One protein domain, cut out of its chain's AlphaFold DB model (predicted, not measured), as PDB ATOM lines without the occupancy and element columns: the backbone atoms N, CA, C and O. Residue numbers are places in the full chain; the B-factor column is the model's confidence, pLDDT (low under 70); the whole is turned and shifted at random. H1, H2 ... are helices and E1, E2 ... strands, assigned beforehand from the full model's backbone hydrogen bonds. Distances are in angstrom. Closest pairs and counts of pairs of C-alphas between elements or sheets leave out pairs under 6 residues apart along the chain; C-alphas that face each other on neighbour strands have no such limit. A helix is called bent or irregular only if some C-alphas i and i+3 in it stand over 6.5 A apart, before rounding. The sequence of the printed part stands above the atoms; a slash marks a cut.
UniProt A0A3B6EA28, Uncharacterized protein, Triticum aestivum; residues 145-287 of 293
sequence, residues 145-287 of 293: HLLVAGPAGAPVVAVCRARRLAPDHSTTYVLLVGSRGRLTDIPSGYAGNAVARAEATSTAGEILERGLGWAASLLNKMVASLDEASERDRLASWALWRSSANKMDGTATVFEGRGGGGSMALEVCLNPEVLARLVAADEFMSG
ATOM      1  N   HIS A 145     175.578 201.424 174.944       43.16
ATOM      2  CA  HIS A 145     174.646 202.515 174.720       43.16
ATOM      3  C   HIS A 145     174.962 203.579 175.761       43.16
ATOM      4  O   HIS A 145     175.074 203.229 176.928       43.16
ATOM      5  N   LEU A 146     175.153 204.824 175.350       40.50
ATOM      6  CA  LEU A 146     175.495 205.942 176.235       40.50
ATOM      7  C   LEU A 146     174.388 206.988 176.147       40.50
ATOM      8  O   LEU A 146     174.045 207.292 175.012       40.50
ATOM      9  N   LEU A 147     173.899 207.508 177.289       40.75
ATOM     10  CA  LEU A 147     172.911 208.599 177.427       40.75
ATOM     11  C   LEU A 147     173.605 209.973 177.606       40.75
ATOM     12  O   LEU A 147     174.395 210.121 178.535       40.75
ATOM     13  N   VAL A 148     173.326 210.983 176.767       42.19
ATOM     14  CA  VAL A 148     174.010 212.311 176.805       42.19
ATOM     15  C   VAL A 148     173.025 213.481 176.685       42.19
ATOM     16  O   VAL A 148     172.093 213.407 175.888       42.19
ATOM     17  N   ALA A 149     173.280 214.581 177.407       36.09
ATOM     18  CA  ALA A 149     172.648 215.890 177.213       36.09
ATOM     19  C   ALA A 149     173.613 216.876 176.519       36.09
ATOM     20  O   ALA A 149     174.800 216.905 176.825       36.09
ATOM     21  N   GLY A 150     173.133 217.683 175.565       45.25
ATOM     22  CA  GLY A 150     173.959 218.689 174.871       45.25
ATOM     23  C   GLY A 150     173.393 219.101 173.506       45.25
ATOM     24  O   GLY A 150     172.494 218.433 173.021       45.25
ATOM     25  N   PRO A 151     173.870 220.181 172.859       54.22
ATOM     26  CA  PRO A 151     173.298 220.697 171.608       54.22
ATOM     27  C   PRO A 151     173.439 219.710 170.434       54.22
ATOM     28  O   PRO A 151     174.398 218.945 170.374       54.22
ATOM     29  N   ALA A 152     172.536 219.772 169.445       56.91
ATOM     30  CA  ALA A 152     172.430 218.800 168.342       56.91
ATOM     31  C   ALA A 152     173.720 218.567 167.514       56.91
ATOM     32  O   ALA A 152     173.880 217.506 166.916       56.91
ATOM     33  N   GLY A 153     174.658 219.525 167.490       58.69
ATOM     34  CA  GLY A 153     175.963 219.391 166.820       58.69
ATOM     35  C   GLY A 153     177.071 218.737 167.664       58.69
ATOM     36  O   GLY A 153     178.082 218.306 167.109       58.69
ATOM     37  N   ALA A 154     176.897 218.635 168.987       70.19
ATOM     38  CA  ALA A 154     177.883 218.049 169.906       70.19
ATOM     39  C   ALA A 154     178.200 216.576 169.636       70.19
ATOM     40  O   ALA A 154     179.386 216.239 169.578       70.19
ATOM     41  N   PRO A 155     177.209 215.708 169.372       74.88
ATOM     42  CA  PRO A 155     177.484 214.305 169.081       74.88
ATOM     43  C   PRO A 155     178.335 214.121 167.821       74.88
ATOM     44  O   PRO A 155     179.232 213.284 167.796       74.88
ATOM     45  N   VAL A 156     178.093 214.937 166.791       78.56
ATOM     46  CA  VAL A 156     178.790 214.855 165.500       78.56
ATOM     47  C   VAL A 156     180.292 215.092 165.664       78.56
ATOM     48  O   VAL A 156     181.103 214.252 165.270       78.56
ATOM     49  N   VAL A 157     180.664 216.209 166.291       83.06
ATOM     50  CA  VAL A 157     182.074 216.577 166.485       83.06
ATOM     51  C   VAL A 157     182.754 215.614 167.458       83.06
ATOM     52  O   VAL A 157     183.860 215.142 167.186       83.06
ATOM     53  N   ALA A 158     182.083 215.263 168.559       84.31
ATOM     54  CA  ALA A 158     182.647 214.388 169.579       84.31
ATOM     55  C   ALA A 158     182.909 212.967 169.052       84.31
ATOM     56  O   ALA A 158     183.985 212.415 169.288       84.31
ATOM     57  N   VAL A 159     181.987 212.395 168.268       85.75
ATOM     58  CA  VAL A 159     182.177 211.074 167.648       85.75
ATOM     59  C   VAL A 159     183.287 211.108 166.599       85.75
ATOM     60  O   VAL A 159     184.131 210.212 166.592       85.75
ATOM     61  N   CYS A 160     183.345 212.135 165.743       86.38
ATOM     62  CA  CYS A 160     184.441 212.275 164.776       86.38
ATOM     63  C   CYS A 160     185.803 212.351 165.465       86.38
ATOM     64  O   CYS A 160     186.735 211.643 165.072       86.38
ATOM     65  N   ARG A 161     185.904 213.123 166.551       88.44
ATOM     66  CA  ARG A 161     187.127 213.208 167.354       88.44
ATOM     67  C   ARG A 161     187.473 211.863 167.993       88.44
ATOM     68  O   ARG A 161     188.615 211.412 167.904       88.44
ATOM     69  N   ALA A 162     186.492 211.181 168.582       89.38
ATOM     70  CA  ALA A 162     186.679 209.874 169.208       89.38
ATOM     71  C   ALA A 162     187.095 208.783 168.203       89.38
ATOM     72  O   ALA A 162     187.814 207.847 168.563       89.38
ATOM     73  N   ARG A 163     186.694 208.894 166.931       89.69
ATOM     74  CA  ARG A 163     187.121 207.976 165.865       89.69
ATOM     75  C   ARG A 163     188.575 208.183 165.428       89.69
ATOM     76  O   ARG A 163     189.154 207.229 164.923       89.69
ATOM     77  N   ARG A 164     189.174 209.360 165.671       91.19
ATOM     78  CA  ARG A 164     190.550 209.717 165.254       91.19
ATOM     79  C   ARG A 164     190.795 209.468 163.759       91.19
ATOM     80  O   ARG A 164     191.797 208.874 163.372       91.19
ATOM     81  N   LEU A 165     189.835 209.880 162.938       89.31
ATOM     82  CA  LEU A 165     189.922 209.740 161.488       89.31
ATOM     83  C   LEU A 165     190.996 210.679 160.927       89.31
ATOM     84  O   LEU A 165     191.245 211.746 161.491       89.31
ATOM     85  N   ALA A 166     191.614 210.282 159.814       92.75
ATOM     86  CA  ALA A 166     192.514 211.161 159.078       92.75
ATOM     87  C   ALA A 166     191.750 212.418 158.608       92.75
ATOM     88  O   ALA A 166     190.562 212.300 158.292       92.75
ATOM     89  N   PRO A 167     192.375 213.609 158.563       93.62
ATOM     90  CA  PRO A 167     191.675 214.852 158.234       93.62
ATOM     91  C   PRO A 167     190.939 214.822 156.889       93.62
ATOM     92  O   PRO A 167     189.866 215.400 156.770       93.62
ATOM     93  N   ASP A 168     191.475 214.110 155.903       94.94
ATOM     94  CA  ASP A 168     190.925 213.921 154.559       94.94
ATOM     95  C   ASP A 168     189.840 212.832 154.479       94.94
ATOM     96  O   ASP A 168     189.184 212.672 153.448       94.94
ATOM     97  N   HIS A 169     189.609 212.085 155.561       92.75
ATOM     98  CA  HIS A 169     188.629 211.009 155.583       92.75
ATOM     99  C   HIS A 169     187.206 211.556 155.439       92.75
ATOM    100  O   HIS A 169     186.695 212.277 156.304       92.75
ATOM    101  N   SER A 170     186.540 211.160 154.356       91.75
ATOM    102  CA  SER A 170     185.143 211.495 154.092       91.75
ATOM    103  C   SER A 170     184.216 210.848 155.123       91.75
ATOM    104  O   SER A 170     184.245 209.639 155.331       91.75
ATOM    105  N   THR A 171     183.353 211.654 155.733       86.19
ATOM    106  CA  THR A 171     182.340 211.235 156.704       86.19
ATOM    107  C   THR A 171     180.959 211.643 156.200       86.19
ATOM    108  O   THR A 171     180.742 212.802 155.847       86.19
ATOM    109  N   THR A 172     180.016 210.700 156.186       85.31
ATOM    110  CA  THR A 172     178.620 210.953 155.802       85.31
ATOM    111  C   THR A 172     177.722 210.938 157.029       85.31
ATOM    112  O   THR A 172     177.723 209.984 157.807       85.31
ATOM    113  N   TYR A 173     176.923 211.989 157.172       82.94
ATOM    114  CA  TYR A 173     175.891 212.115 158.190       82.94
ATOM    115  C   TYR A 173     174.537 211.845 157.591       82.94
ATOM    116  O   TYR A 173     174.209 212.359 156.526       82.94
ATOM    117  N   VAL A 174     173.744 211.077 158.323       82.31
ATOM    118  CA  VAL A 174     172.405 210.684 157.921       82.31
ATOM    119  C   VAL A 174     171.436 211.169 158.983       82.31
ATOM    120  O   VAL A 174     171.566 210.803 160.151       82.31
ATOM    121  N   LEU A 175     170.454 211.964 158.573       83.12
ATOM    122  CA  LEU A 175     169.320 212.337 159.409       83.12
ATOM    123  C   LEU A 175     168.049 211.700 158.858       83.12
ATOM    124  O   LEU A 175     167.771 211.764 157.659       83.12
ATOM    125  N   LEU A 176     167.274 211.104 159.757       82.00
ATOM    126  CA  LEU A 176     165.913 210.670 159.481       82.00
ATOM    127  C   LEU A 176     164.970 211.813 159.855       82.00
ATOM    128  O   LEU A 176     164.960 212.257 161.001       82.00
ATOM    129  N   VAL A 177     164.213 212.306 158.880       82.94
ATOM    130  CA  VAL A 177     163.359 213.485 159.021       82.94
ATOM    131  C   VAL A 177     161.909 213.079 158.815       82.94
ATOM    132  O   VAL A 177     161.567 212.494 157.792       82.94
ATOM    133  N   GLY A 178     161.052 213.371 159.791       83.88
ATOM    134  CA  GLY A 178     159.620 213.117 159.664       83.88
ATOM    135  C   GLY A 178     158.991 214.021 158.603       83.88
ATOM    136  O   GLY A 178     159.171 215.235 158.635       83.88
ATOM    137  N   SER A 179     158.222 213.428 157.692       85.12
ATOM    138  CA  SER A 179     157.498 214.152 156.637       85.12
ATOM    139  C   SER A 179     156.076 214.554 157.049       85.12
ATOM    140  O   SER A 179     155.425 215.333 156.352       85.12
ATOM    141  N   ARG A 180     155.578 214.069 158.199       85.62
ATOM    142  CA  ARG A 180     154.302 214.536 158.775       85.62
ATOM    143  C   ARG A 180     154.398 216.036 159.058       85.62
ATOM    144  O   ARG A 180     155.298 216.467 159.770       85.62
ATOM    145  N   GLY A 181     153.484 216.821 158.494       83.19
ATOM    146  CA  GLY A 181     153.500 218.286 158.596       83.19
ATOM    147  C   GLY A 181     154.408 218.996 157.585       83.19
ATOM    148  O   GLY A 181     154.354 220.219 157.497       83.19
ATOM    149  N   ARG A 182     155.200 218.254 156.797       82.38
ATOM    150  CA  ARG A 182     155.938 218.781 155.634       82.38
ATOM    151  C   ARG A 182     155.186 218.537 154.332       82.38
ATOM    152  O   ARG A 182     155.229 219.371 153.438       82.38
ATOM    153  N   LEU A 183     154.477 217.413 154.261       82.00
ATOM    154  CA  LEU A 183     153.610 217.043 153.148       82.00
ATOM    155  C   LEU A 183     152.147 217.268 153.540       82.00
ATOM    156  O   LEU A 183     151.699 216.764 154.572       82.00
ATOM    157  N   THR A 184     151.401 217.999 152.710       80.81
ATOM    158  CA  THR A 184     149.987 218.347 152.961       80.81
ATOM    159  C   THR A 184     149.070 217.133 153.006       80.81
ATOM    160  O   THR A 184     148.057 217.145 153.701       80.81
ATOM    161  N   ASP A 185     149.438 216.072 152.289       81.69
ATOM    162  CA  ASP A 185     148.570 214.912 152.081       81.69
ATOM    163  C   ASP A 185     148.812 213.803 153.109       81.69
ATOM    164  O   ASP A 185     148.122 212.788 153.080       81.69
ATOM    165  N   ILE A 186     149.789 213.963 154.013       81.31
ATOM    166  CA  ILE A 186     150.055 213.000 155.086       81.31
ATOM    167  C   ILE A 186     149.432 213.527 156.382       81.31
ATOM    168  O   ILE A 186     149.965 214.471 156.976       81.31
ATOM    169  N   PRO A 187     148.342 212.908 156.875       83.44
ATOM    170  CA  PRO A 187     147.741 213.301 158.140       83.44
ATOM    171  C   PRO A 187     148.736 213.180 159.296       83.44
ATOM    172  O   PRO A 187     149.539 212.247 159.344       83.44
ATOM    173  N   SER A 188     148.619 214.062 160.289       81.62
ATOM    174  CA  SER A 188     149.419 213.986 161.520       81.62
ATOM    175  C   SER A 188     149.267 212.639 162.240       81.62
ATOM    176  O   SER A 188     150.236 212.131 162.798       81.62
ATOM    177  N   GLY A 189     148.079 212.028 162.166       80.25
ATOM    178  CA  GLY A 189     147.774 210.706 162.723       80.25
ATOM    179  C   GLY A 189     148.104 209.516 161.813       80.25
ATOM    180  O   GLY A 189     147.650 208.408 162.091       80.25
ATOM    181  N   TYR A 190     148.833 209.706 160.705       82.00
ATOM    182  CA  TYR A 190     149.238 208.591 159.845       82.00
ATOM    183  C   TYR A 190     150.138 207.619 160.622       82.00
ATOM    184  O   TYR A 190     151.208 208.007 161.086       82.00
ATOM    185  N   ALA A 191     149.711 206.360 160.744       81.88
ATOM    186  CA  ALA A 191     150.382 205.334 161.551       81.88
ATOM    187  C   ALA A 191     151.458 204.528 160.793       81.88
ATOM    188  O   ALA A 191     152.077 203.642 161.375       81.88
ATOM    189  N   GLY A 192     151.642 204.797 159.494       80.00
ATOM    190  CA  GLY A 192     152.646 204.132 158.660       80.00
ATOM    191  C   GLY A 192     154.003 204.835 158.661       80.00
ATOM    192  O   GLY A 192     154.258 205.745 159.441       80.00
ATOM    193  N   ASN A 193     154.896 204.457 157.751       81.31
ATOM    194  CA  ASN A 193     156.182 205.139 157.597       81.31
ATOM    195  C   ASN A 193     156.034 206.456 156.816       81.31
ATOM    196  O   ASN A 193     155.601 206.451 155.667       81.31
ATOM    197  N   ALA A 194     156.441 207.574 157.413       84.50
ATOM    198  CA  ALA A 194     156.536 208.883 156.769       84.50
ATOM    199  C   ALA A 194     157.833 209.582 157.200       84.50
ATOM    200  O   ALA A 194     157.822 210.615 157.875       84.50
ATOM    201  N   VAL A 195     158.959 208.971 156.825       80.44
ATOM    202  CA  VAL A 195     160.314 209.437 157.132       80.44
ATOM    203  C   VAL A 195     161.122 209.550 155.845       80.44
ATOM    204  O   VAL A 195     161.240 208.586 155.090       80.44
ATOM    205  N   ALA A 196     161.724 210.713 155.632       81.00
ATOM    206  CA  ALA A 196     162.708 210.956 154.594       81.00
ATOM    207  C   ALA A 196     164.129 210.830 155.157       81.00
ATOM    208  O   ALA A 196     164.399 211.133 156.321       81.00
ATOM    209  N   ARG A 197     165.067 210.415 154.307       79.25
ATOM    210  CA  ARG A 197     166.492 210.368 154.636       79.25
ATOM    211  C   ARG A 197     167.211 211.563 154.023       79.25
ATOM    212  O   ARG A 197     167.217 211.708 152.801       79.25
ATOM    213  N   ALA A 198     167.836 212.377 154.865       81.38
ATOM    214  CA  ALA A 198     168.725 213.457 154.455       81.38
ATOM    215  C   ALA A 198     170.181 213.072 154.713       81.38
ATOM    216  O   ALA A 198     170.491 212.450 155.731       81.38
ATOM    217  N   GLU A 199     171.074 213.480 153.813       84.56
ATOM    218  CA  GLU A 199     172.507 213.222 153.929       84.56
ATOM    219  C   GLU A 199     173.338 214.478 153.706       84.56
ATOM    220  O   GLU A 199     172.996 215.317 152.875       84.56
ATOM    221  N   ALA A 200     174.463 214.564 154.408       85.38
ATOM    222  CA  ALA A 200     175.570 215.431 154.028       85.38
ATOM    223  C   ALA A 200     176.889 214.694 154.193       85.38
ATOM    224  O   ALA A 200     177.054 213.881 155.102       85.38
ATOM    225  N   THR A 201     177.843 215.045 153.343       88.31
ATOM    226  CA  THR A 201     179.202 214.521 153.390       88.31
ATOM    227  C   THR A 201     180.173 215.672 153.610       88.31
ATOM    228  O   THR A 201     180.031 216.731 153.002       88.31
ATOM    229  N   SER A 202     181.144 215.469 154.496       92.38
ATOM    230  CA  SER A 202     182.251 216.392 154.761       92.38
ATOM    231  C   SER A 202     183.464 215.605 155.255       92.38
ATOM    232  O   SER A 202     183.351 214.426 155.596       92.38
ATOM    233  N   THR A 203     184.637 216.223 155.267       94.25
ATOM    234  CA  THR A 203     185.863 215.589 155.760       94.25
ATOM    235  C   THR A 203     185.997 215.724 157.275       94.25
ATOM    236  O   THR A 203     185.578 216.725 157.861       94.25
ATOM    237  N   ALA A 204     186.607 214.730 157.929       91.88
ATOM    238  CA  ALA A 204     186.832 214.763 159.375       91.88
ATOM    239  C   ALA A 204     187.589 216.028 159.824       91.88
ATOM    240  O   ALA A 204     187.271 216.578 160.876       91.88
ATOM    241  N   GLY A 205     188.535 216.515 159.014       92.62
ATOM    242  CA  GLY A 205     189.256 217.766 159.244       92.62
ATOM    243  C   GLY A 205     188.319 218.972 159.300       92.62
ATOM    244  O   GLY A 205     188.304 219.676 160.305       92.62
ATOM    245  N   GLU A 206     187.458 219.155 158.295       92.94
ATOM    246  CA  GLU A 206     186.492 220.266 158.263       92.94
ATOM    247  C   GLU A 206     185.548 220.263 159.472       92.94
ATOM    248  O   GLU A 206     185.276 221.311 160.058       92.94
ATOM    249  N   ILE A 207     185.056 219.087 159.868       89.75
ATOM    250  CA  ILE A 207     184.155 218.943 161.020       89.75
ATOM    251  C   ILE A 207     184.857 219.375 162.312       89.75
ATOM    252  O   ILE A 207     184.272 220.087 163.133       89.75
ATOM    253  N   LEU A 208     186.106 218.940 162.499       91.31
ATOM    254  CA  LEU A 208     186.883 219.224 163.704       91.31
ATOM    255  C   LEU A 208     187.365 220.678 163.755       91.31
ATOM    256  O   LEU A 208     187.324 221.282 164.824       91.31
ATOM    257  N   GLU A 209     187.773 221.248 162.622       93.75
ATOM    258  CA  GLU A 209     188.263 222.628 162.524       93.75
ATOM    259  C   GLU A 209     187.140 223.659 162.665       93.75
ATOM    260  O   GLU A 209     187.306 224.676 163.338       93.75
ATOM    261  N   ARG A 210     185.979 223.415 162.043       91.69
ATOM    262  CA  ARG A 210     184.855 224.371 162.044       91.69
ATOM    263  C   ARG A 210     183.929 224.206 163.249       91.69
ATOM    264  O   ARG A 210     183.165 225.120 163.568       91.69
ATOM    265  N   GLY A 211     184.008 223.058 163.921       87.44
ATOM    266  CA  GLY A 211     183.396 222.806 165.218       87.44
ATOM    267  C   GLY A 211     181.863 222.752 165.226       87.44
ATOM    268  O   GLY A 211     181.185 222.608 164.207       87.44
ATOM    269  N   LEU A 212     181.311 222.857 166.438       85.06
ATOM    270  CA  LEU A 212     179.913 222.553 166.769       85.06
ATOM    271  C   LEU A 212     178.883 223.380 165.996       85.06
ATOM    272  O   LEU A 212     177.911 222.832 165.478       85.06
ATOM    273  N   GLY A 213     179.085 224.698 165.927       84.81
ATOM    274  CA  GLY A 213     178.142 225.606 165.268       84.81
ATOM    275  C   GLY A 213     178.056 225.347 163.767       84.81
ATOM    276  O   GLY A 213     176.973 225.376 163.181       84.81
ATOM    277  N   TRP A 214     179.190 225.014 163.150       90.31
ATOM    278  CA  TRP A 214     179.218 224.636 161.747       90.31
ATOM    279  C   TRP A 214     178.563 223.273 161.507       90.31
ATOM    280  O   TRP A 214     177.732 223.166 160.607       90.31
ATOM    281  N   ALA A 215     178.856 222.270 162.342       87.44
ATOM    282  CA  ALA A 215     178.201 220.965 162.266       87.44
ATOM    283  C   ALA A 215     176.672 221.094 162.398       87.44
ATOM    284  O   ALA A 215     175.933 220.549 161.583       87.44
ATOM    285  N   ALA A 216     176.179 221.896 163.347       85.69
ATOM    286  CA  ALA A 216     174.750 222.184 163.477       85.69
ATOM    287  C   ALA A 216     174.177 222.886 162.231       85.69
ATOM    288  O   ALA A 216     173.093 222.540 161.766       85.69
ATOM    289  N   SER A 217     174.912 223.838 161.643       87.19
ATOM    290  CA  SER A 217     174.514 224.480 160.383       87.19
ATOM    291  C   SER A 217     174.444 223.487 159.220       87.19
ATOM    292  O   SER A 217     173.522 223.576 158.410       87.19
ATOM    293  N   LEU A 218     175.371 222.527 159.143       88.00
ATOM    294  CA  LEU A 218     175.353 221.464 158.139       88.00
ATOM    295  C   LEU A 218     174.082 220.614 158.265       88.00
ATOM    296  O   LEU A 218     173.374 220.436 157.275       88.00
ATOM    297  N   LEU A 219     173.742 220.181 159.484       85.75
ATOM    298  CA  LEU A 219     172.509 219.436 159.762       85.75
ATOM    299  C   LEU A 219     171.252 220.250 159.414       85.75
ATOM    300  O   LEU A 219     170.332 219.737 158.782       85.75
ATOM    301  N   ASN A 220     171.221 221.540 159.754       86.94
ATOM    302  CA  ASN A 220     170.096 222.411 159.406       86.94
ATOM    303  C   ASN A 220     169.934 222.564 157.888       86.94
ATOM    304  O   ASN A 220     168.816 222.512 157.382       86.94
ATOM    305  N   LYS A 221     171.041 222.707 157.148       88.19
ATOM    306  CA  LYS A 221     171.017 222.757 155.679       88.19
ATOM    307  C   LYS A 221     170.511 221.450 155.079       88.19
ATOM    308  O   LYS A 221     169.723 221.502 154.142       88.19
ATOM    309  N   MET A 222     170.902 220.301 155.637       86.06
ATOM    310  CA  MET A 222     170.367 218.999 155.223       86.06
ATOM    311  C   MET A 222     168.843 218.960 155.351       86.06
ATOM    312  O   MET A 222     168.159 218.615 154.391       86.06
ATOM    313  N   VAL A 223     168.302 219.358 156.506       84.44
ATOM    314  CA  VAL A 223     166.850 219.374 156.738       84.44
ATOM    315  C   VAL A 223     166.152 220.351 155.789       84.44
ATOM    316  O   VAL A 223     165.148 219.988 155.176       84.44
ATOM    317  N   ALA A 224     166.697 221.559 155.627       85.81
ATOM    318  CA  ALA A 224     166.141 222.593 154.755       85.81
ATOM    319  C   ALA A 224     166.193 222.230 153.258       85.81
ATOM    320  O   ALA A 224     165.375 222.722 152.491       85.81
ATOM    321  N   SER A 225     167.131 221.370 152.848       84.62
ATOM    322  CA  SER A 225     167.268 220.906 151.459       84.62
ATOM    323  C   SER A 225     166.228 219.869 151.031       84.62
ATOM    324  O   SER A 225     166.149 219.536 149.854       84.62
ATOM    325  N   LEU A 226     165.446 219.336 151.974       83.06
ATOM    326  CA  LEU A 226     164.367 218.409 151.659       83.06
ATOM    327  C   LEU A 226     163.176 219.190 151.091       83.06
ATOM    328  O   LEU A 226     162.430 219.827 151.837       83.06
ATOM    329  N   ASP A 227     163.031 219.139 149.769       83.31
ATOM    330  CA  ASP A 227     161.846 219.604 149.057       83.31
ATOM    331  C   ASP A 227     160.784 218.496 148.939       83.31
ATOM    332  O   ASP A 227     161.074 217.302 149.044       83.31
ATOM    333  N   GLU A 228     159.538 218.904 148.713       80.88
ATOM    334  CA  GLU A 228     158.388 218.002 148.645       80.88
ATOM    335  C   GLU A 228     158.506 216.932 147.544       80.88
ATOM    336  O   GLU A 228     158.149 215.777 147.779       80.88
ATOM    337  N   ALA A 229     159.015 217.279 146.357       77.50
ATOM    338  CA  ALA A 229     159.129 216.333 145.246       77.50
ATOM    339  C   ALA A 229     160.152 215.236 145.575       77.50
ATOM    340  O   ALA A 229     159.857 214.043 145.478       77.50
ATOM    341  N   SER A 230     161.312 215.643 146.084       72.75
ATOM    342  CA  SER A 230     162.372 214.766 146.564       72.75
ATOM    343  C   SER A 230     161.927 213.891 147.741       72.75
ATOM    344  O   SER A 230     162.367 212.746 147.862       72.75
ATOM    345  N   GLU A 231     161.083 214.403 148.643       73.56
ATOM    346  CA  GLU A 231     160.501 213.603 149.725       73.56
ATOM    347  C   GLU A 231     159.530 212.548 149.194       73.56
ATOM    348  O   GLU A 231     159.600 211.397 149.622       73.56
ATOM    349  N   ARG A 232     158.668 212.901 148.233       75.12
ATOM    350  CA  ARG A 232     157.724 211.955 147.618       75.12
ATOM    351  C   ARG A 232     158.446 210.832 146.880       75.12
ATOM    352  O   ARG A 232     158.097 209.672 147.090       75.12
ATOM    353  N   ASP A 233     159.482 211.143 146.108       71.69
ATOM    354  CA  ASP A 233     160.289 210.135 145.410       71.69
ATOM    355  C   ASP A 233     161.013 209.206 146.395       71.69
ATOM    356  O   ASP A 233     160.999 207.978 146.249       71.69
ATOM    357  N   ARG A 234     161.594 209.770 147.463       67.81
ATOM    358  CA  ARG A 234     162.252 208.987 148.520       67.81
ATOM    359  C   ARG A 234     161.267 208.086 149.256       67.81
ATOM    360  O   ARG A 234     161.570 206.906 149.439       67.81
ATOM    361  N   LEU A 235     160.098 208.607 149.628       67.88
ATOM    362  CA  LEU A 235     159.038 207.827 150.259       67.88
ATOM    363  C   LEU A 235     158.501 206.752 149.318       67.88
ATOM    364  O   LEU A 235     158.244 205.658 149.787       67.88
ATOM    365  N   ALA A 236     158.388 206.995 148.011       65.88
ATOM    366  CA  ALA A 236     157.995 205.969 147.042       65.88
ATOM    367  C   ALA A 236     159.053 204.855 146.913       65.88
ATOM    368  O   ALA A 236     158.712 203.684 146.752       65.88
ATOM    369  N   SER A 237     160.337 205.195 147.068       59.22
ATOM    370  CA  SER A 237     161.456 204.242 147.052       59.22
ATOM    371  C   SER A 237     161.645 203.450 148.357       59.22
ATOM    372  O   SER A 237     162.596 202.676 148.469       59.22
ATOM    373  N   TRP A 238     160.757 203.601 149.348       58.97
ATOM    374  CA  TRP A 238     160.894 202.981 150.676       58.97
ATOM    375  C   TRP A 238     161.079 201.456 150.634       58.97
ATOM    376  O   TRP A 238     161.798 200.903 151.459       58.97
ATOM    377  N   ALA A 239     160.495 200.767 149.650       48.31
ATOM    378  CA  ALA A 239     160.638 199.319 149.490       48.31
ATOM    379  C   ALA A 239     162.076 198.882 149.125       48.31
ATOM    380  O   ALA A 239     162.454 197.734 149.359       48.31
ATOM    381  N   LEU A 240     162.894 199.790 148.574       48.97
ATOM    382  CA  LEU A 240     164.321 199.560 148.303       48.97
ATOM    383  C   LEU A 240     165.185 199.765 149.555       48.97
ATOM    384  O   LEU A 240     166.300 199.243 149.630       48.97
ATOM    385  N   TRP A 241     164.658 200.457 150.568       49.16
ATOM    386  CA  TRP A 241     165.268 200.562 151.886       49.16
ATOM    387  C   TRP A 241     165.003 199.274 152.661       49.16
ATOM    388  O   TRP A 241     164.079 199.172 153.466       49.16
ATOM    389  N   ARG A 242     165.830 198.251 152.414       40.31
ATOM    390  CA  ARG A 242     165.872 197.051 153.257       40.31
ATOM    391  C   ARG A 242     166.155 197.485 154.694       40.31
ATOM    392  O   ARG A 242     167.293 197.817 155.000       40.31
ATOM    393  N   SER A 243     165.107 197.500 155.522       43.66
ATOM    394  CA  SER A 243     165.093 197.617 156.985       43.66
ATOM    395  C   SER A 243     166.492 197.620 157.621       43.66
ATOM    396  O   SER A 243     167.017 196.584 158.033       43.66
ATOM    397  N   SER A 244     167.120 198.796 157.677       47.88
ATOM    398  CA  SER A 244     168.391 199.010 158.377       47.88
ATOM    399  C   SER A 244     168.150 199.719 159.711       47.88
ATOM    400  O   SER A 244     168.941 200.559 160.128       47.88
ATOM    401  N   ALA A 245     167.039 199.407 160.381       52.00
ATOM    402  CA  ALA A 245     166.738 199.936 161.710       52.00
ATOM    403  C   ALA A 245     167.496 199.202 162.832       52.00
ATOM    404  O   ALA A 245     167.312 199.482 164.015       52.00
ATOM    405  N   ASN A 246     168.371 198.258 162.478       59.34
ATOM    406  CA  ASN A 246     169.286 197.663 163.437       59.34
ATOM    407  C   ASN A 246     170.299 198.716 163.894       59.34
ATOM    408  O   ASN A 246     170.943 199.364 163.071       59.34
ATOM    409  N   LYS A 247     170.488 198.834 165.211       64.88
ATOM    410  CA  LYS A 247     171.548 199.663 165.796       64.88
ATOM    411  C   LYS A 247     172.919 199.201 165.291       64.88
ATOM    412  O   LYS A 247     173.320 198.065 165.561       64.88
ATOM    413  N   MET A 248     173.615 200.076 164.568       69.19
ATOM    414  CA  MET A 248     174.949 199.857 164.001       69.19
ATOM    415  C   MET A 248     175.960 200.835 164.612       69.19
ATOM    416  O   MET A 248     175.586 201.793 165.290       69.19
ATOM    417  N   ASP A 249     177.254 200.589 164.391       76.62
ATOM    418  CA  ASP A 249     178.295 201.553 164.759       76.62
ATOM    419  C   ASP A 249     178.037 202.905 164.073       76.62
ATOM    420  O   ASP A 249     177.870 202.969 162.858       76.62
ATOM    421  N   GLY A 250     178.005 203.982 164.857       74.69
ATOM    422  CA  GLY A 250     177.693 205.333 164.390       74.69
ATOM    423  C   GLY A 250     176.208 205.703 164.432       74.69
ATOM    424  O   GLY A 250     175.883 206.852 164.147       74.69
ATOM    425  N   THR A 251     175.309 204.789 164.814       76.50
ATOM    426  CA  THR A 251     173.897 205.130 165.036       76.50
ATOM    427  C   THR A 251     173.732 205.902 166.342       76.50
ATOM    428  O   THR A 251     174.278 205.515 167.376       76.50
ATOM    429  N   ALA A 252     172.927 206.959 166.297       78.56
ATOM    430  CA  ALA A 252     172.494 207.701 167.467       78.56
ATOM    431  C   ALA A 252     170.972 207.893 167.452       78.56
ATOM    432  O   ALA A 252     170.374 208.051 166.387       78.56
ATOM    433  N   THR A 253     170.350 207.898 168.624       75.75
ATOM    434  CA  THR A 253     168.930 208.211 168.814       75.75
ATOM    435  C   THR A 253     168.811 209.290 169.875       75.75
ATOM    436  O   THR A 253     169.455 209.206 170.913       75.75
ATOM    437  N   VAL A 254     168.028 210.331 169.601       74.50
ATOM    438  CA  VAL A 254     167.851 211.472 170.505       74.50
ATOM    439  C   VAL A 254     166.429 211.455 171.048       74.50
ATOM    440  O   VAL A 254     165.473 211.298 170.291       74.50
ATOM    441  N   PHE A 255     166.314 211.639 172.352       73.75
ATOM    442  CA  PHE A 255     165.087 211.729 173.121       73.75
ATOM    443  C   PHE A 255     165.048 213.067 173.862       73.75
ATOM    444  O   PHE A 255     166.083 213.695 174.107       73.75
ATOM    445  N   GLU A 256     163.852 213.496 174.248       70.62
ATOM    446  CA  GLU A 256     163.692 214.621 175.163       70.62
ATOM    447  C   GLU A 256     164.259 214.263 176.548       70.62
ATOM    448  O   GLU A 256     164.120 213.134 177.025       70.62
ATOM    449  N   GLY A 257     164.947 215.211 177.185       66.25
ATOM    450  CA  GLY A 257     165.519 215.020 178.511       66.25
ATOM    451  C   GLY A 257     164.463 215.100 179.617       66.25
ATOM    452  O   GLY A 257     163.542 215.912 179.579       66.25
ATOM    453  N   ARG A 258     164.635 214.283 180.663       60.91
ATOM    454  CA  ARG A 258     163.698 214.160 181.799       60.91
ATOM    455  C   ARG A 258     163.517 215.458 182.606       60.91
ATOM    456  O   ARG A 258     162.524 215.597 183.308       60.91
ATOM    457  N   GLY A 259     164.472 216.389 182.529       59.44
ATOM    458  CA  GLY A 259     164.490 217.626 183.319       59.44
ATOM    459  C   GLY A 259     163.730 218.808 182.706       59.44
ATOM    460  O   GLY A 259     163.704 219.876 183.313       59.44
ATOM    461  N   GLY A 260     163.144 218.658 181.512       60.81
ATOM    462  CA  GLY A 260     162.592 219.788 180.760       60.81
ATOM    463  C   GLY A 260     163.678 220.789 180.335       60.81
ATOM    464  O   GLY A 260     164.871 220.470 180.325       60.81
ATOM    465  N   GLY A 261     163.276 221.999 179.928       64.75
ATOM    466  CA  GLY A 261     164.205 223.113 179.673       64.75
ATOM    467  C   GLY A 261     165.149 222.942 178.474       64.75
ATOM    468  O   GLY A 261     166.202 223.571 178.441       64.75
ATOM    469  N   GLY A 262     164.803 222.091 177.500       65.38
ATOM    470  CA  GLY A 262     165.644 221.826 176.325       65.38
ATOM    471  C   GLY A 262     166.774 220.817 176.563       65.38
ATOM    472  O   GLY A 262     167.662 220.686 175.720       65.38
ATOM    473  N   SER A 263     166.752 220.097 177.691       66.62
ATOM    474  CA  SER A 263     167.626 218.940 177.904       66.62
ATOM    475  C   SER A 263     167.297 217.812 176.919       66.62
ATOM    476  O   SER A 263     166.162 217.673 176.462       66.62
ATOM    477  N   MET A 264     168.298 217.001 176.578       70.81
ATOM    478  CA  MET A 264     168.149 215.857 175.677       70.81
ATOM    479  C   MET A 264     168.769 214.613 176.299       70.81
ATOM    480  O   MET A 264     169.677 214.703 177.122       70.81
ATOM    481  N   ALA A 265     168.260 213.461 175.891       71.69
ATOM    482  CA  ALA A 265     168.781 212.145 176.194       71.69
ATOM    483  C   ALA A 265     169.235 211.521 174.872       71.69
ATOM    484  O   ALA A 265     168.428 211.204 174.012       71.69
ATOM    485  N   LEU A 266     170.533 211.384 174.662       73.25
ATOM    486  CA  LEU A 266     171.096 210.820 173.435       73.25
ATOM    487  C   LEU A 266     171.566 209.406 173.705       73.25
ATOM    488  O   LEU A 266     172.474 209.277 174.497       73.25
ATOM    489  N   GLU A 267     171.054 208.407 173.001       77.94
ATOM    490  CA  GLU A 267     171.603 207.057 172.926       77.94
ATOM    491  C   GLU A 267     172.586 206.940 171.747       77.94
ATOM    492  O   GLU A 267     172.195 207.191 170.609       77.94
ATOM    493  N   VAL A 268     173.836 206.509 171.962       76.75
ATOM    494  CA  VAL A 268     174.792 206.216 170.864       76.75
ATOM    495  C   VAL A 268     175.251 204.763 170.837       76.75
ATOM    496  O   VAL A 268     175.529 204.176 171.875       76.75
ATOM    497  N   CYS A 269     175.386 204.200 169.636       80.44
ATOM    498  CA  CYS A 269     175.976 202.886 169.389       80.44
ATOM    499  C   CYS A 269     177.326 203.058 168.699       80.44
ATOM    500  O   CYS A 269     177.395 203.490 167.550       80.44
ATOM    501  N   LEU A 270     178.407 202.717 169.397       82.94
ATOM    502  CA  LEU A 270     179.768 202.875 168.892       82.94
ATOM    503  C   LEU A 270     180.604 201.621 169.141       82.94
ATOM    504  O   LEU A 270     180.351 200.852 170.071       82.94
ATOM    505  N   ASN A 271     181.636 201.438 168.322       84.38
ATOM    506  CA  ASN A 271     182.709 200.493 168.592       84.38
ATOM    507  C   ASN A 271     183.258 200.731 170.020       84.38
ATOM    508  O   ASN A 271     183.488 201.892 170.372       84.38
ATOM    509  N   PRO A 272     183.498 199.676 170.829       82.69
ATOM    510  CA  PRO A 272     183.949 199.819 172.215       82.69
ATOM    511  C   PRO A 272     185.154 200.749 172.403       82.69
ATOM    512  O   PRO A 272     185.169 201.540 173.341       82.69
ATOM    513  N   GLU A 273     186.133 200.720 171.496       87.25
ATOM    514  CA  GLU A 273     187.308 201.598 171.581       87.25
ATOM    515  C   GLU A 273     186.959 203.068 171.329       87.25
ATOM    516  O   GLU A 273     187.480 203.964 171.992       87.25
ATOM    517  N   VAL A 274     186.070 203.329 170.367       87.56
ATOM    518  CA  VAL A 274     185.589 204.683 170.062       87.56
ATOM    519  C   VAL A 274     184.765 205.204 171.231       87.56
ATOM    520  O   VAL A 274     184.938 206.350 171.637       87.56
ATOM    521  N   LEU A 275     183.915 204.359 171.811       86.00
ATOM    522  CA  LEU A 275     183.101 204.739 172.954       86.00
ATOM    523  C   LEU A 275     183.942 205.025 174.197       86.00
ATOM    524  O   LEU A 275     183.697 206.024 174.862       86.00
ATOM    525  N   ALA A 276     184.953 204.203 174.487       87.56
ATOM    526  CA  ALA A 276     185.875 204.451 175.593       87.56
ATOM    527  C   ALA A 276     186.564 205.817 175.448       87.56
ATOM    528  O   ALA A 276     186.678 206.566 176.413       87.56
ATOM    529  N   ARG A 277     186.958 206.186 174.220       91.50
ATOM    530  CA  ARG A 277     187.530 207.510 173.933       91.50
ATOM    531  C   ARG A 277     186.516 208.644 174.060       91.50
ATOM    532  O   ARG A 277     186.894 209.715 174.514       91.50
ATOM    533  N   LEU A 278     185.261 208.422 173.667       88.25
ATOM    534  CA  LEU A 278     184.187 209.405 173.820       88.25
ATOM    535  C   LEU A 278     183.881 209.674 175.301       88.25
ATOM    536  O   LEU A 278     183.758 210.826 175.696       88.25
ATOM    537  N   VAL A 279     183.810 208.620 176.121       86.31
ATOM    538  CA  VAL A 279     183.567 208.717 177.573       86.31
ATOM    539  C   VAL A 279     184.762 209.321 178.316       86.31
ATOM    540  O   VAL A 279     184.584 209.961 179.341       86.31
ATOM    541  N   ALA A 280     185.980 209.168 177.800       87.75
ATOM    542  CA  ALA A 280     187.164 209.821 178.358       87.75
ATOM    543  C   ALA A 280     187.342 211.284 177.896       87.75
ATOM    544  O   ALA A 280     188.324 211.921 178.269       87.75
ATOM    545  N   ALA A 281     186.460 211.812 177.039       86.75
ATOM    546  CA  ALA A 281     186.594 213.161 176.500       86.75
ATOM    547  C   ALA A 281     185.904 214.193 177.404       86.75
ATOM    548  O   ALA A 281     184.689 214.372 177.320       86.75
ATOM    549  N   ASP A 282     186.689 214.923 178.202       83.19
ATOM    550  CA  ASP A 282     186.188 215.938 179.144       83.19
ATOM    551  C   ASP A 282     185.287 216.988 178.480       83.19
ATOM    552  O   ASP A 282     184.233 217.311 179.011       83.19
ATOM    553  N   GLU A 283     185.646 217.470 177.284       80.06
ATOM    554  CA  GLU A 283     184.854 218.460 176.527       80.06
ATOM    555  C   GLU A 283     183.430 217.975 176.216       80.06
ATOM    556  O   GLU A 283     182.496 218.770 176.147       80.06
ATOM    557  N   PHE A 284     183.257 216.667 176.014       81.19
ATOM    558  CA  PHE A 284     181.949 216.074 175.761       81.19
ATOM    559  C   PHE A 284     181.244 215.724 177.073       81.19
ATOM    560  O   PHE A 284     180.074 216.059 177.259       81.19
ATOM    561  N   MET A 285     181.967 215.096 178.005       82.88
ATOM    562  CA  MET A 285     181.409 214.634 179.274       82.88
ATOM    563  C   MET A 285     181.055 215.767 180.235       82.88
ATOM    564  O   MET A 285     180.160 215.586 181.051       82.88
ATOM    565  N   SER A 286     181.651 216.957 180.109       79.31
ATOM    566  CA  SER A 286     181.257 218.126 180.904       79.31
ATOM    567  C   SER A 286     179.815 218.576 180.644       79.31
ATOM    568  O   SER A 286     179.231 219.262 181.477       79.31
ATOM    569  N   GLY A 287     179.240 218.218 179.488       71.00
ATOM    570  CA  GLY A 287     177.827 218.449 179.173       71.00
ATOM    571  C   GLY A 287     176.899 217.301 179.587       71.00
ATOM    572  O   GLY A 287     175.679 217.464 179.575       71.00
TER     573      GLY A 287
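What this domain is: This is residues 145 to 287 of the 293 residues of an uncharacterized protein of Triticum aestivum (UniProt A0A3B6EA28). A long two-stranded hairpin, E2 and E3, has the kinked helix H2 folded back along it and H3 crossing near the end where E3 begins. Off to one side of this hairpin, and apart from it, lies a small sheet of three strands, E1, E5 and E4, while H1 packs on H2 and grazes this sheet, with H4 packed on H1 and the short H5 close to H1. The printed part has 143 residues with five named helices and five named strands, in the order E1 H1 E2 E3 H2 H3 E4 E5 H4 H5. Both sheets are antiparallel, the larger in the order E1, E5, E4, and the class is mixed, helices and strands. The whole is compact, with a radius of gyration of the C-alphas of 16.4 A and spans of 46 by 38 by 28 A.

How they stand to each other: E1, residues 145 to 148, is an edge strand and the antiparallel neighbour of E5, residues 264 to 270, with N 266 and O 148 2.8 A apart, within hydrogen-bond range. E4, residues 251 to 256, is the other edge strand and forms a hairpin with E5, with N 255 and O 265 2.7 A apart. H1, residues 154 to 163, only grazes this sheet. H1 touches H2, residues 204 to 224, at a steep tilt of 40 degrees, opposite ways; their closest C-alphas, of Ala 154 and Leu 212, are 5.9 A apart. E2, residues 170 to 178, and E3, residues 195 to 203, form a hairpin, with N 173 and O 200 2.8 A apart. H2 has a kink of 118 degrees near residue 212 and is irregular, with C-alphas 209 and 212 9.4 A apart. The closest C-alphas of E3 and H2, of Ala 198 and Met 222, are 5.8 A apart. H3, residues 228 to 240, is irregular, with C-alphas 236 and 239 7.6 A apart, and its closest C-alpha pair with E3 is Glu 231 and Ala 196, 6.0 A. H2 and H3 are apart. H4, residues 272 to 279, touches H1, with the closest C-alphas, of Leu 278 and Ala 162, 5.3 A apart. H5, residues 282 to 285, is close to H1 but not clearly touching, at 6.4 A between the C-alphas of Phe 284 and Ala 158. In H1 and H4 every O i to N i+4 pair is within hydrogen-bond range; in H2 14 of 17 are and in H3 7 of 9, while H5 is too short for such a pair.

Where its parts are: E1 begins at C-alpha 145, (174.646, 202.515, 174.720). E2 and E3 measure 26.2 A and 26.3 A, H2 22.6 A and H3 19.4 A. H5 ends at C-alpha 285, (181.409, 214.634, 179.274).

The domain as a whole: The C-alphas farthest apart, of Asp 185 and Ala 280, are 47.0 A apart. The printed part has no cut. The link from E2 to E3 is long, and residues 239 to 246, of which 239 and 240 belong to H3, stand free. The pLDDT is under 70 in residues 145 to 153, 234 to 248 and 257 to 263.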